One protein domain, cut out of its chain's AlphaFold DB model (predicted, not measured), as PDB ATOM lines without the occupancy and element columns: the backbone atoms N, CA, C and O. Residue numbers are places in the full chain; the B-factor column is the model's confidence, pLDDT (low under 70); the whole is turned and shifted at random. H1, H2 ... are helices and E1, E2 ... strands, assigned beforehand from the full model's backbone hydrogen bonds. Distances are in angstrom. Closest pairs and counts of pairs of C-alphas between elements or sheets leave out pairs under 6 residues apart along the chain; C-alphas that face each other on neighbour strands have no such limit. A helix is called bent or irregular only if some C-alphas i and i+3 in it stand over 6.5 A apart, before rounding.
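AT A GLANCE: This is residues 5 to 51 of the 62 residues of an uncharacterized protein of Pseudomonas sp. WS 5503 (UniProt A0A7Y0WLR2). A small hairpin of two strands, E1 and E2, sticks out with residues 44 to 49 from one side of a pair of helices, H1 and H3, which lie side by side in the middle and run the same way. On the other side the third helix, H2, is held off from that pair, and the chain from H1 through H2 back to H3 makes a loose open ring. The printed part has 47 residues, with three named helices and two named strands in the order H1, H2, H3, E1, E2; the sheet has the order E1 - E2 and is antiparallel, and the class is mostly helix. The whole is compact by its radius of gyration of the C-alphas, 10.5 A, yet its outline is elongated, with spans of 34 by 20 by 15 A, the hairpin and H2 lying farthest from the mean of the C-alphas.

IN THESE COORDINATES: The sheet is made of E1, residues 43 to 45, and E2, residues 48 to 50. E1 measures 6.4 A from first to last C-alpha and E2 measures 6.3 A. C-alpha 43 of Phe 43, where E1 begins, is at (164.218, 162.329, 103.755), and C-alpha 50 of His 50, where E2 ends, is at (160.262, 159.680, 106.035). H3 comes before E1 in the chain and is the longest helix, residues 30 to 40, 11 residues and 15.1 A from first to last C-alpha. H1 holds residues 5 to 13 and is 12.3 A long; it begins at the first printed residue, Ala 5, with its C-alpha at (171.550, 168.454, 96.475). H2 holds residues 20 to 26 and is 10.2 A long.

HOW THE PARTS SIT: E1 and E2 form a hairpin of antiparallel neighbours, with 141 degrees between their N-to-C directions. The C-alphas of Glu 44 and Gln 49 face each other at 4.4 A. Across the pair, N 43 and O 50 are 2.9 A apart and N 50 and O 43 are 2.8 A apart, both within hydrogen-bond range. E1 comes nearest to H3 at the C-alphas of Phe 43 and Ala 37, their closest pair, 6.8 A apart. E2 and H3 are apart. H3 touches H1, with 33 pairs of C-alphas within 8 A. Their closest C-alphas are those of His 39 and Gly 12, 4.2 A apart. They run the same way at a shallow tilt of 30 degrees, centre to centre 6.7 A. H2 and H3 are close but not clearly touching, with 2 pairs of C-alphas within 8 A; the closest are those of Ile 26 and His 32, 5.4 A apart. H2 and H3 run opposite ways at a steep tilt of 49 degrees. H2 and H1 are apart. In H1, H2 and H3 every O i to N i+4 pair is within hydrogen-bond range, and none of these helices is bent or irregular.

THE WHOLE: The two C-alphas farthest apart are those of Ile 21 in H2 and Asp 46 between E1 and E2, at 34.0 A. The C-alphas of Ala 5 and Gly 51, the first and last printed residues, are 17.5 A apart. The centre of H3 is nearest to the mean of the C-alphas, at 1.4 A, and that of E2 is farthest, at 14.6 A. The printed part has no cut. The links H2 to H3, H3 to E1 and E1 to E2 are tight, the link H1 to H2 is short with 6 residues, and no link is long. The mean pLDDT of the printed part is 79.0; residues 15, 17 and 48 are under 70, where the confidence of the model is low.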
ATOM      1  N   ALA A   5     172.849 168.662  95.839       77.38
ATOM      2  CA  ALA A   5     171.550 168.454  96.475       77.38
ATOM      3  C   ALA A   5     171.631 168.131  97.984       77.38
ATOM      4  O   ALA A   5     170.890 168.734  98.758       77.38
ATOM      5  N   PHE A   6     172.551 167.266  98.428       80.25
ATOM      6  CA  PHE A   6     172.686 166.908  99.850       80.25
ATOM      7  C   PHE A   6     173.141 168.102 100.706       80.25
ATOM      8  O   PHE A   6     172.652 168.329 101.812       80.25
ATOM      9  N   ARG A   7     174.012 168.957 100.155       83.31
ATOM     10  CA  ARG A   7     174.407 170.213 100.811       83.31
ATOM     11  C   ARG A   7     173.222 171.168 100.950       83.31
ATOM     12  O   ARG A   7     173.036 171.755 102.012       83.31
ATOM     13  N   CYS A   8     172.398 171.303  99.910       81.31
ATOM     14  CA  CYS A   8     171.172 172.102  99.982       81.31
ATOM     15  C   CYS A   8     170.180 171.544 101.011       81.31
ATOM     16  O   CYS A   8     169.586 172.328 101.751       81.31
ATOM     17  N   TYR A   9     170.057 170.219 101.097       83.38
ATOM     18  CA  TYR A   9     169.264 169.537 102.117       83.38
ATOM     19  C   TYR A   9     169.742 169.880 103.534       83.38
ATOM     20  O   TYR A   9     168.947 170.364 104.338       83.38
ATOM     21  N   MET A  10     171.044 169.764 103.819       83.81
ATOM     22  CA  MET A  10     171.612 170.155 105.118       83.81
ATOM     23  C   MET A  10     171.362 171.630 105.464       83.81
ATOM     24  O   MET A  10     171.067 171.952 106.612       83.81
ATOM     25  N   ILE A  11     171.463 172.537 104.485       84.81
ATOM     26  CA  ILE A  11     171.189 173.969 104.699       84.81
ATOM     27  C   ILE A  11     169.718 174.193 105.081       84.81
ATOM     28  O   ILE A  11     169.432 175.043 105.927       84.81
ATOM     29  N   GLY A  12     168.798 173.442 104.470       83.25
ATOM     30  CA  GLY A  12     167.381 173.441 104.835       83.25
ATOM     31  C   GLY A  12     167.146 172.883 106.235       83.25
ATOM     32  O   GLY A  12     166.465 173.521 107.033       83.25
ATOM     33  N   TYR A  13     167.773 171.747 106.550       81.75
ATOM     34  CA  TYR A  13     167.681 171.070 107.847       81.75
ATOM     35  C   TYR A  13     168.199 171.932 109.005       81.75
ATOM     36  O   TYR A  13     167.597 171.976 110.072       81.75
ATOM     37  N   ALA A  14     169.259 172.708 108.775       84.19
ATOM     38  CA  ALA A  14     169.789 173.667 109.745       84.19
ATOM     39  C   ALA A  14     168.871 174.889 109.993       84.19
ATOM     40  O   ALA A  14     169.294 175.839 110.651       84.19
ATOM     41  N   ALA A  15     167.655 174.910 109.428       69.50
ATOM     42  CA  ALA A  15     166.663 175.981 109.543       69.50
ATOM     43  C   ALA A  15     167.189 177.383 109.174       69.50
ATOM     44  O   ALA A  15     166.620 178.406 109.568       69.50
ATOM     45  N   ARG A  16     168.263 177.468 108.376       72.19
ATOM     46  CA  ARG A  16     168.769 178.756 107.895       72.19
ATOM     47  C   ARG A  16     167.783 179.324 106.883       72.19
ATOM     48  O   ARG A  16     167.655 178.846 105.754       72.19
ATOM     49  N   LEU A  17     167.080 180.372 107.307       69.00
ATOM     50  CA  LEU A  17     166.181 181.161 106.475       69.00
ATOM     51  C   LEU A  17     166.955 181.748 105.290       69.00
ATOM     52  O   LEU A  17     167.646 182.756 105.410       69.00
ATOM     53  N   LEU A  18     166.831 181.108 104.123       71.69
ATOM     54  CA  LEU A  18     167.324 181.688 102.880       71.69
ATOM     55  C   LEU A  18     166.582 183.004 102.591       71.69
ATOM     56  O   LEU A  18     165.348 183.037 102.695       71.69
ATOM     57  N   PRO A  19     167.296 184.063 102.169       80.75
ATOM     58  CA  PRO A  19     166.677 185.308 101.743       80.75
ATOM     59  C   PRO A  19     165.628 185.061 100.654       80.75
ATOM     60  O   PRO A  19     165.789 184.199  99.786       80.75
ATOM     61  N   ARG A  20     164.558 185.862 100.663       78.88
ATOM     62  CA  ARG A  20     163.417 185.738  99.736       78.88
ATOM     63  C   ARG A  20     163.845 185.721  98.261       78.88
ATOM     64  O   ARG A  20     163.266 184.998  97.459       78.88
ATOM     65  N   ILE A  21     164.888 186.485  97.935       79.50
ATOM     66  CA  ILE A  21     165.481 186.587  96.595       79.50
ATOM     67  C   ILE A  21     166.109 185.257  96.174       79.50
ATOM     68  O   ILE A  21     165.825 184.763  95.086       79.50
ATOM     69  N   VAL A  22     166.891 184.634  97.060       79.00
ATOM     70  CA  VAL A  22     167.547 183.352  96.784       79.00
ATOM     71  C   VAL A  22     166.497 182.281  96.534       79.00
ATOM     72  O   VAL A  22     166.576 181.613  95.509       79.00
ATOM     73  N   ARG A  23     165.457 182.192  97.383       78.12
ATOM     74  CA  ARG A  23     164.331 181.260  97.182       78.12
ATOM     75  C   ARG A  23     163.671 181.431  95.818       78.12
ATOM     76  O   ARG A  23     163.344 180.434  95.183       78.12
ATOM     77  N   LYS A  24     163.498 182.674  95.361       80.62
ATOM     78  CA  LYS A  24     162.873 182.987  94.071       80.62
ATOM     79  C   LYS A  24     163.743 182.558  92.884       80.62
ATOM     80  O   LYS A  24     163.200 182.061  91.908       80.62
ATOM     81  N   ILE A  25     165.068 182.683  92.994       82.00
ATOM     82  CA  ILE A  25     166.020 182.260  91.952       82.00
ATOM     83  C   ILE A  25     166.109 180.733  91.872       82.00
ATOM     84  O   ILE A  25     166.062 180.171  90.784       82.00
ATOM     85  N   ILE A  26     166.198 180.049  93.017       80.94
ATOM     86  CA  ILE A  26     166.307 178.581  93.038       80.94
ATOM     87  C   ILE A  26     164.955 177.883  92.835       80.94
ATOM     88  O   ILE A  26     164.926 176.666  92.658       80.94
ATOM     89  N   SER A  27     163.839 178.620  92.857       77.00
ATOM     90  CA  SER A  27     162.485 178.082  92.666       77.00
ATOM     91  C   SER A  27     162.408 177.181  91.428       77.00
ATOM     92  O   SER A  27     163.015 177.468  90.403       77.00
ATOM     93  N   LYS A  28     161.656 176.076  91.530       80.38
ATOM     94  CA  LYS A  28     161.529 175.008  90.511       80.38
ATOM     95  C   LYS A  28     162.791 174.180  90.214       80.38
ATOM     96  O   LYS A  28     162.692 173.227  89.448       80.38
ATOM     97  N   THR A  29     163.937 174.456  90.834       82.81
ATOM     98  CA  THR A  29     165.139 173.622  90.658       82.81
ATOM     99  C   THR A  29     165.212 172.476  91.674       82.81
ATOM    100  O   THR A  29     164.561 172.498  92.725       82.81
ATOM    101  N   VAL A  30     166.059 171.482  91.383       81.88
ATOM    102  CA  VAL A  30     166.384 170.374  92.302       81.88
ATOM    103  C   VAL A  30     166.951 170.901  93.628       81.88
ATOM    104  O   VAL A  30     166.647 170.348  94.679       81.88
ATOM    105  N   PHE A  31     167.675 172.026  93.616       81.56
ATOM    106  CA  PHE A  31     168.210 172.658  94.829       81.56
ATOM    107  C   PHE A  31     167.116 173.189  95.753       81.56
ATOM    108  O   PHE A  31     167.194 172.992  96.963       81.56
ATOM    109  N   HIS A  32     166.074 173.818  95.197       84.06
ATOM    110  CA  HIS A  32     164.929 174.264  95.991       84.06
ATOM    111  C   HIS A  32     164.160 173.087  96.573       84.06
ATOM    112  O   HIS A  32     163.769 173.142  97.733       84.06
ATOM    113  N   ARG A  33     163.965 172.017  95.791       80.81
ATOM    114  CA  ARG A  33     163.332 170.788  96.289       80.81
ATOM    115  C   ARG A  33     164.139 170.162  97.427       80.81
ATOM    116  O   ARG A  33     163.554 169.864  98.458       80.81
ATOM    117  N   ALA A  34     165.458 170.040  97.278       84.19
ATOM    118  CA  ALA A  34     166.330 169.485  98.312       84.19
ATOM    119  C   ALA A  34     166.368 170.355  99.580       84.19
ATOM    120  O   ALA A  34     166.237 169.840 100.685       84.19
ATOM    121  N   TRP A  35     166.481 171.680  99.430       85.06
ATOM    122  CA  TRP A  35     166.418 172.613 100.557       85.06
ATOM    123  C   TRP A  35     165.061 172.567 101.269       85.06
ATOM    124  O   TRP A  35     165.014 172.540 102.496       85.06
ATOM    125  N   LEU A  36     163.959 172.523 100.512       83.75
ATOM    126  CA  LEU A  36     162.610 172.438 101.071       83.75
ATOM    127  C   LEU A  36     162.395 171.113 101.809       83.75
ATOM    128  O   LEU A  36     161.854 171.128 102.908       83.75
ATOM    129  N   ALA A  37     162.861 169.997 101.242       82.88
ATOM    130  CA  ALA A  37     162.822 168.686 101.884       82.88
ATOM    131  C   ALA A  37     163.591 168.696 103.213       82.88
ATOM    132  O   ALA A  37     163.049 168.280 104.230       82.88
ATOM    133  N   GLY A  38     164.793 169.286 103.241       84.81
ATOM    134  CA  GLY A  38     165.566 169.469 104.473       84.81
ATOM    135  C   GLY A  38     164.863 170.351 105.503       84.81
ATOM    136  O   GLY A  38     164.777 169.978 106.667       84.81
ATOM    137  N   HIS A  39     164.298 171.486 105.080       83.00
ATOM    138  CA  HIS A  39     163.529 172.380 105.958       83.00
ATOM    139  C   HIS A  39     162.271 171.701 106.521       83.00
ATOM    140  O   HIS A  39     161.869 171.974 107.649       83.00
ATOM    141  N   MET A  40     161.615 170.845 105.738       82.25
ATOM    142  CA  MET A  40     160.458 170.067 106.183       82.25
ATOM    143  C   MET A  40     160.854 168.800 106.954       82.25
ATOM    144  O   MET A  40     159.969 168.124 107.468       82.25
ATOM    145  N   GLY A  41     162.150 168.472 107.031       81.50
ATOM    146  CA  GLY A  41     162.657 167.239 107.632       81.50
ATOM    147  C   GLY A  41     162.137 165.976 106.940       81.50
ATOM    148  O   GLY A  41     161.826 164.999 107.613       81.50
ATOM    149  N   ILE A  42     161.987 166.027 105.614       78.31
ATOM    150  CA  ILE A  42     161.570 164.904 104.772       78.31
ATOM    151  C   ILE A  42     162.816 164.321 104.113       78.31
ATOM    152  O   ILE A  42     163.463 165.006 103.320       78.31
ATOM    153  N   PHE A  43     163.137 163.066 104.403       78.75
ATOM    154  CA  PHE A  43     164.218 162.329 103.755       78.75
ATOM    155  C   PHE A  43     163.679 161.065 103.092       78.75
ATOM    156  O   PHE A  43     162.714 160.473 103.558       78.75
ATOM    157  N   GLU A  44     164.278 160.662 101.977       73.25
ATOM    158  CA  GLU A  44     163.946 159.405 101.312       73.25
ATOM    159  C   GLU A  44     165.010 158.370 101.674       73.25
ATOM    160  O   GLU A  44     166.199 158.603 101.447       73.25
ATOM    161  N   GLN A  45     164.592 157.252 102.260       74.38
ATOM    162  CA  GLN A  45     165.457 156.115 102.564       74.38
ATOM    163  C   GLN A  45     164.783 154.849 102.034       74.38
ATOM    164  O   GLN A  45     163.589 154.648 102.242       74.38
ATOM    165  N   ASP A  46     165.524 154.035 101.281       73.12
ATOM    166  CA  ASP A  46     165.031 152.786 100.675       73.12
ATOM    167  C   ASP A  46     163.728 152.941  99.860       73.12
ATOM    168  O   ASP A  46     162.842 152.087  99.882       73.12
ATOM    169  N   GLY A  47     163.594 154.058  99.134       70.75
ATOM    170  CA  GLY A  47     162.420 154.363  98.306       70.75
ATOM    171  C   GLY A  47     161.177 154.788  99.096       70.75
ATOM    172  O   GLY A  47     160.088 154.891  98.526       70.75
ATOM    173  N   ARG A  48     161.315 155.042 100.404       69.12
ATOM    174  CA  ARG A  48     160.236 155.501 101.280       69.12
ATOM    175  C   ARG A  48     160.542 156.896 101.822       69.12
ATOM    176  O   ARG A  48     161.631 157.159 102.321       69.12
ATOM    177  N   GLN A  49     159.572 157.804 101.711       70.00
ATOM    178  CA  GLN A  49     159.673 159.136 102.307       70.00
ATOM    179  C   GLN A  49     159.377 159.065 103.804       70.00
ATOM    180  O   GLN A  49     158.294 158.647 104.209       70.00
ATOM    181  N   HIS A  50     160.329 159.537 104.594       71.19
ATOM    182  CA  HIS A  50     160.262 159.680 106.035       71.19
ATOM    183  C   HIS A  50     160.239 161.170 106.373       71.19
ATOM    184  O   HIS A  50     161.205 161.892 106.141       71.19
ATOM    185  N   GLY A  51     159.108 161.654 106.877       71.75
ATOM    186  CA  GLY A  51     158.970 163.008 107.412       71.75
ATOM    187  C   GLY A  51     159.130 163.044 108.930       71.75
ATOM    188  O   GLY A  51     159.060 162.018 109.598       71.75
TER     189      GLY A  51